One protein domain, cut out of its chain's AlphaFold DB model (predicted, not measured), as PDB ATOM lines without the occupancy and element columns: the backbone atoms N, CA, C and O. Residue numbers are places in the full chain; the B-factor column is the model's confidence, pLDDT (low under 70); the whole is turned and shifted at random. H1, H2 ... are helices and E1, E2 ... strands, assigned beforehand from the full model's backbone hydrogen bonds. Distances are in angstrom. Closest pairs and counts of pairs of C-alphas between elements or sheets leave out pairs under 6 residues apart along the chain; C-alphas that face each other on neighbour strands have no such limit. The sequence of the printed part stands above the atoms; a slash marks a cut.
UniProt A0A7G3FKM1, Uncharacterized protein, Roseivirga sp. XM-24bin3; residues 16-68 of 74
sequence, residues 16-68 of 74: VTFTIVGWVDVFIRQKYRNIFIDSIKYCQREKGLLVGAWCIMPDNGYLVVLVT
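This is residues 16 to 68 of the 74 residues of an uncharacterized protein of Roseivirga sp. XM-24bin3 (UniProt A0A7G3FKM1). One helix, H1, runs loosely alongside an antiparallel sheet, E1 E3 E2. The 53 printed residues, of mixed class, include E1, H1, E2 and E3. The whole is compact: radius of gyration of the C-alphas 11.4 A, spans 30 by 21 by 16 A.

E1, residues 16 to 19, is antiparallel to E3, residues 62 to 68, with N 18 and O 64 3.2 A apart. E2, residues 51 to 56, forms a hairpin with E3, N 52 and O 67 2.9 A apart; both within hydrogen-bond range. H1, residues 30 to 46, with every O i to N i+4 pair within range, only grazes the sheet; C-alphas 44 and 51, its closest to E2, are 7.6 A apart. E1, H1 and E2 form a split strand-helix-strand unit, E3 between its strands, its crossover right-handed.

E1 begins at C-alpha 16 (258.257, 306.525, 202.123), E3 ends at C-alpha 68 (253.744, 312.054, 203.518), and H1 is 24.1 A long.

The printed part has no cut; pLDDT is under 70 in residues 58 to 68.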
ATOM      1  N   VAL A  16     257.184 306.442 203.117       78.56
ATOM      2  CA  VAL A  16     258.257 306.525 202.123       78.56
ATOM      3  C   VAL A  16     259.614 306.504 202.806       78.56
ATOM      4  O   VAL A  16     259.846 307.171 203.817       78.56
ATOM      5  N   THR A  17     260.520 305.729 202.221       79.50
ATOM      6  CA  THR A  17     261.876 305.527 202.702       79.50
ATOM      7  C   THR A  17     262.880 305.834 201.596       79.50
ATOM      8  O   THR A  17     262.741 305.360 200.469       79.50
ATOM      9  N   PHE A  18     263.903 306.633 201.911       78.81
ATOM     10  CA  PHE A  18     264.966 306.995 200.968       78.81
ATOM     11  C   PHE A  18     266.345 306.573 201.465       78.81
ATOM     12  O   PHE A  18     266.771 307.012 202.534       78.81
ATOM     13  N   THR A  19     267.058 305.785 200.661       78.75
ATOM     14  CA  THR A  19     268.455 305.392 200.911       78.75
ATOM     15  C   THR A  19     269.404 306.258 200.088       78.75
ATOM     16  O   THR A  19     269.118 306.562 198.928       78.75
ATOM     17  N   ILE A  20     270.541 306.650 200.668       79.31
ATOM     18  CA  ILE A  20     271.565 307.407 199.944       79.31
ATOM     19  C   ILE A  20     272.253 306.484 198.932       79.31
ATOM     20  O   ILE A  20     272.696 305.387 199.269       79.31
ATOM     21  N   VAL A  21     272.364 306.934 197.683       82.69
ATOM     22  CA  VAL A  21     273.074 306.186 196.638       82.69
ATOM     23  C   VAL A  21     274.557 306.092 196.991       82.69
ATOM     24  O   VAL A  21     275.192 307.094 197.311       82.69
ATOM     25  N   GLY A  22     275.111 304.882 196.914       82.81
ATOM     26  CA  GLY A  22     276.536 304.650 197.137       82.81
ATOM     27  C   GLY A  22     276.999 304.852 198.579       82.81
ATOM     28  O   GLY A  22     278.198 304.992 198.782       82.81
ATOM     29  N   TRP A  23     276.088 304.863 199.562       76.69
ATOM     30  CA  TRP A  23     276.434 304.920 200.995       76.69
ATOM     31  C   TRP A  23     277.214 306.167 201.410       76.69
ATOM     32  O   TRP A  23     277.939 306.154 202.398       76.69
ATOM     33  N   VAL A  24     277.094 307.248 200.641       81.12
ATOM     34  CA  VAL A  24     277.837 308.477 200.918       81.12
ATOM     35  C   VAL A  24     277.257 309.170 202.150       81.12
ATOM     36  O   VAL A  24     276.049 309.380 202.253       81.12
ATOM     37  N   ASP A  25     278.129 309.623 203.046       77.38
ATOM     38  CA  ASP A  25     277.772 310.311 204.288       77.38
ATOM     39  C   ASP A  25     277.312 311.767 204.079       77.38
ATOM     40  O   ASP A  25     277.932 312.744 204.516       77.38
ATOM     41  N   VAL A  26     276.185 311.945 203.389       81.75
ATOM     42  CA  VAL A  26     275.623 313.269 203.088       81.75
ATOM     43  C   VAL A  26     274.983 313.881 204.336       81.75
ATOM     44  O   VAL A  26     275.230 315.040 204.666       81.75
ATOM     45  N   PHE A  27     274.195 313.117 205.092       81.62
ATOM     46  CA  PHE A  27     273.424 313.670 206.209       81.62
ATOM     47  C   PHE A  27     274.188 313.791 207.528       81.62
ATOM     48  O   PHE A  27     273.599 314.253 208.503       81.62
ATOM     49  N   ILE A  28     275.490 313.486 207.571       83.00
ATOM     50  CA  ILE A  28     276.339 313.796 208.734       83.00
ATOM     51  C   ILE A  28     276.460 315.315 208.916       83.00
ATOM     52  O   ILE A  28     276.397 315.829 210.036       83.00
ATOM     53  N   ARG A  29     276.569 316.067 207.813       85.56
ATOM     54  CA  ARG A  29     276.741 317.523 207.867       85.56
ATOM     55  C   ARG A  29     275.391 318.228 207.933       85.56
ATOM     56  O   ARG A  29     274.544 318.064 207.055       85.56
ATOM     57  N   GLN A  30     275.236 319.111 208.918       87.00
ATOM     58  CA  GLN A  30     274.004 319.878 209.121       87.00
ATOM     59  C   GLN A  30     273.584 320.679 207.885       87.00
ATOM     60  O   GLN A  30     272.401 320.714 207.568       87.00
ATOM     61  N   LYS A  31     274.539 321.248 207.133       91.44
ATOM     62  CA  LYS A  31     274.239 322.004 205.906       91.44
ATOM     63  C   LYS A  31     273.398 321.205 204.901       91.44
ATOM     64  O   LYS A  31     272.475 321.750 204.313       91.44
ATOM     65  N   TYR A  32     273.673 319.908 204.744       88.25
ATOM     66  CA  TYR A  32     272.943 319.057 203.806       88.25
ATOM     67  C   TYR A  32     271.583 318.633 204.368       88.25
ATOM     68  O   TYR A  32     270.608 318.576 203.621       88.25
ATOM     69  N   ARG A  33     271.484 318.425 205.691       86.31
ATOM     70  CA  ARG A  33     270.189 318.231 206.366       86.31
ATOM     71  C   ARG A  33     269.278 319.447 206.178       86.31
ATOM     72  O   ARG A  33     268.113 319.277 205.843       86.31
ATOM     73  N   ASN A  34     269.815 320.659 206.316       90.88
ATOM     74  CA  ASN A  34     269.050 321.896 206.149       90.88
ATOM     75  C   ASN A  34     268.511 322.045 204.720       90.88
ATOM     76  O   ASN A  34     267.321 322.286 204.557       90.88
ATOM     77  N   ILE A  35     269.340 321.801 203.696       92.25
ATOM     78  CA  ILE A  35     268.904 321.831 202.286       92.25
ATOM     79  C   ILE A  35     267.733 320.865 202.045       92.25
ATOM     80  O   ILE A  35     266.757 321.209 201.373       92.25
ATOM     81  N   PHE A  36     267.810 319.658 202.608       87.69
ATOM     82  CA  PHE A  36     266.746 318.666 202.484       87.69
ATOM     83  C   PHE A  36     265.452 319.117 203.183       87.69
ATOM     84  O   PHE A  36     264.372 319.045 202.596       87.69
ATOM     85  N   ILE A  37     265.560 319.655 204.399       88.38
ATOM     86  CA  ILE A  37     264.421 320.206 205.147       88.38
ATOM     87  C   ILE A  37     263.782 321.380 204.391       88.38
ATOM     88  O   ILE A  37     262.559 321.453 204.292       88.38
ATOM     89  N   ASP A  38     264.578 322.280 203.817       93.88
ATOM     90  CA  ASP A  38     264.059 323.424 203.064       93.88
ATOM     91  C   ASP A  38     263.371 322.990 201.764       93.88
ATOM     92  O   ASP A  38     262.348 323.560 201.383       93.88
ATOM     93  N   SER A  39     263.849 321.907 201.145       90.12
ATOM     94  CA  SER A  39     263.181 321.271 200.004       90.12
ATOM     95  C   SER A  39     261.820 320.686 200.393       90.12
ATOM     96  O   SER A  39     260.855 320.826 199.638       90.12
ATOM     97  N   ILE A  40     261.705 320.080 201.583       87.81
ATOM     98  CA  ILE A  40     260.415 319.621 202.117       87.81
ATOM     99  C   ILE A  40     259.488 320.816 202.330       87.81
ATOM    100  O   ILE A  40     258.385 320.805 201.793       87.81
ATOM    101  N   LYS A  41     259.934 321.869 203.031       90.31
ATOM    102  CA  LYS A  41     259.121 323.076 203.272       90.31
ATOM    103  C   LYS A  41     258.613 323.692 201.971       90.31
ATOM    104  O   LYS A  41     257.449 324.068 201.886       90.31
ATOM    105  N   TYR A  42     259.466 323.774 200.950       92.75
ATOM    106  CA  TYR A  42     259.064 324.222 199.618       92.75
ATOM    107  C   TYR A  42     257.945 323.342 199.045       92.75
ATOM    108  O   TYR A  42     256.926 323.861 198.603       92.75
ATOM    109  N   CYS A  43     258.077 322.014 199.115       87.44
ATOM    110  CA  CYS A  43     257.026 321.103 198.656       87.44
ATOM    111  C   CYS A  43     255.728 321.236 199.469       87.44
ATOM    112  O   CYS A  43     254.648 321.090 198.902       87.44
ATOM    113  N   GLN A  44     255.800 321.535 200.770       86.50
ATOM    114  CA  GLN A  44     254.602 321.777 201.579       86.50
ATOM    115  C   GLN A  44     253.847 323.022 201.102       86.50
ATOM    116  O   GLN A  44     252.628 322.974 200.971       86.50
ATOM    117  N   ARG A  45     254.566 324.115 200.807       90.31
ATOM    118  CA  ARG A  45     253.955 325.383 200.376       90.31
ATOM    119  C   ARG A  45     253.476 325.364 198.928       90.31
ATOM    120  O   ARG A  45     252.346 325.743 198.668       90.31
ATOM    121  N   GLU A  46     254.328 324.932 198.003       92.81
ATOM    122  CA  GLU A  46     254.077 325.095 196.564       92.81
ATOM    123  C   GLU A  46     253.437 323.862 195.919       92.81
ATOM    124  O   GLU A  46     252.875 323.950 194.833       92.81
ATOM    125  N   LYS A  47     253.564 322.684 196.548       84.94
ATOM    126  CA  LYS A  47     253.065 321.412 195.994       84.94
ATOM    127  C   LYS A  47     251.985 320.764 196.856       84.94
ATOM    128  O   LYS A  47     251.519 319.684 196.516       84.94
ATOM    129  N   GLY A  48     251.615 321.384 197.977       82.81
ATOM    130  CA  GLY A  48     250.607 320.849 198.892       82.81
ATOM    131  C   GLY A  48     251.028 319.558 199.598       82.81
ATOM    132  O   GLY A  48     250.165 318.767 199.964       82.81
ATOM    133  N   LEU A  49     252.332 319.316 199.781       84.62
ATOM    134  CA  LEU A  49     252.843 318.130 200.475       84.62
ATOM    135  C   LEU A  49     252.454 318.151 201.967       84.62
ATOM    136  O   LEU A  49     252.851 319.058 202.695       84.62
ATOM    137  N   LEU A  50     251.735 317.138 202.460       83.25
ATOM    138  CA  LEU A  50     251.385 317.017 203.885       83.25
ATOM    139  C   LEU A  50     252.268 316.011 204.620       83.25
ATOM    140  O   LEU A  50     252.065 314.800 204.513       83.25
ATOM    141  N   VAL A  51     253.248 316.497 205.374       82.75
ATOM    142  CA  VAL A  51     254.172 315.656 206.147       82.75
ATOM    143  C   VAL A  51     253.600 315.386 207.535       82.75
ATOM    144  O   VAL A  51     253.401 316.324 208.300       82.75
ATOM    145  N   GLY A  52     253.354 314.115 207.859       79.25
ATOM    146  CA  GLY A  52     252.880 313.701 209.182       79.25
ATOM    147  C   GLY A  52     254.023 313.548 210.185       79.25
ATOM    148  O   GLY A  52     254.014 314.159 211.247       79.25
ATOM    149  N   ALA A  53     255.036 312.756 209.831       82.06
ATOM    150  CA  ALA A  53     256.224 312.545 210.651       82.06
ATOM    151  C   ALA A  53     257.450 312.309 209.766       82.06
ATOM    152  O   ALA A  53     257.337 311.755 208.666       82.06
ATOM    153  N   TRP A  54     258.622 312.715 210.256       82.81
ATOM    154  CA  TRP A  54     259.887 312.430 209.591       82.81
ATOM    155  C   TRP A  54     261.035 312.216 210.572       82.81
ATOM    156  O   TRP A  54     261.058 312.795 211.656       82.81
ATOM    157  N   CYS A  55     262.009 311.403 210.169       81.81
ATOM    158  CA  CYS A  55     263.299 311.302 210.843       81.81
ATOM    159  C   CYS A  55     264.432 311.266 209.810       81.81
ATOM    160  O   CYS A  55     264.245 310.789 208.693       81.81
ATOM    161  N   ILE A  56     265.605 311.783 210.183       81.94
ATOM    162  CA  ILE A  56     266.860 311.614 209.441       81.94
ATOM    163  C   ILE A  56     267.786 310.839 210.371       81.94
ATOM    164  O   ILE A  56     268.189 311.378 211.399       81.94
ATOM    165  N   MET A  57     268.102 309.592 210.031       76.44
ATOM    166  CA  MET A  57     269.005 308.745 210.816       76.44
ATOM    167  C   MET A  57     270.423 308.821 210.228       76.44
ATOM    168  O   MET A  57     270.626 308.377 209.100       76.44
ATOM    169  N   PRO A  58     271.408 309.406 210.936       63.28
ATOM    170  CA  PRO A  58     272.787 309.474 210.452       63.28
ATOM    171  C   PRO A  58     273.560 308.168 210.678       63.28
ATOM    172  O   PRO A  58     274.548 307.929 209.997       63.28
ATOM    173  N   ASP A  59     273.131 307.345 211.638       57.31
ATOM    174  CA  ASP A  59     274.034 306.430 212.343       57.31
ATOM    175  C   ASP A  59     274.227 305.050 211.695       57.31
ATOM    176  O   ASP A  59     274.821 304.189 212.318       57.31
ATOM    177  N   ASN A  60     273.729 304.790 210.476       51.03
ATOM    178  CA  ASN A  60     273.978 303.507 209.787       51.03
ATOM    179  C   ASN A  60     273.735 303.525 208.260       51.03
ATOM    180  O   ASN A  60     273.332 302.517 207.698       51.03
ATOM    181  N   GLY A  61     273.950 304.636 207.544       52.34
ATOM    182  CA  GLY A  61     273.880 304.637 206.063       52.34
ATOM    183  C   GLY A  61     272.468 304.640 205.442       52.34
ATOM    184  O   GLY A  61     272.310 304.548 204.226       52.34
ATOM    185  N   TYR A  62     271.428 304.804 206.254       57.47
ATOM    186  CA  TYR A  62     270.029 304.951 205.840       57.47
ATOM    187  C   TYR A  62     269.328 305.749 206.942       57.47
ATOM    188  O   TYR A  62     269.734 305.679 208.093       57.47
ATOM    189  N   LEU A  63     268.249 306.487 206.765       51.53
ATOM    190  CA  LEU A  63     267.205 306.576 205.762       51.53
ATOM    191  C   LEU A  63     266.442 307.834 206.198       51.53
ATOM    192  O   LEU A  63     266.239 308.012 207.406       51.53
ATOM    193  N   VAL A  64     265.980 308.683 205.285       54.81
ATOM    194  CA  VAL A  64     264.909 309.608 205.677       54.81
ATOM    195  C   VAL A  64     263.603 308.844 205.561       54.81
ATOM    196  O   VAL A  64     263.200 308.483 204.453       54.81
ATOM    197  N   VAL A  65     262.961 308.567 206.692       52.75
ATOM    198  CA  VAL A  65     261.561 308.147 206.696       52.75
ATOM    199  C   VAL A  65     260.745 309.422 206.606       52.75
ATOM    200  O   VAL A  65     260.795 310.242 207.518       52.75
ATOM    201  N   LEU A  66     260.025 309.603 205.507       53.25
ATOM    202  CA  LEU A  66     259.076 310.694 205.340       53.25
ATOM    203  C   LEU A  66     257.697 310.061 205.177       53.25
ATOM    204  O   LEU A  66     257.400 309.465 204.143       53.25
ATOM    205  N   VAL A  67     256.854 310.170 206.203       54.41
ATOM    206  CA  VAL A  67     255.437 309.827 206.068       54.41
ATOM    207  C   VAL A  67     254.746 311.050 205.501       54.41
ATOM    208  O   VAL A  67     254.442 312.010 206.213       54.41
ATOM    209  N   THR A  68     254.552 311.050 204.192       55.53
ATOM    210  CA  THR A  68     253.744 312.054 203.518       55.53
ATOM    211  C   THR A  68     253.105 311.423 202.304       55.53
ATOM    212  O   THR A  68     253.788 310.788 201.508       55.53
TER     213      THR A  68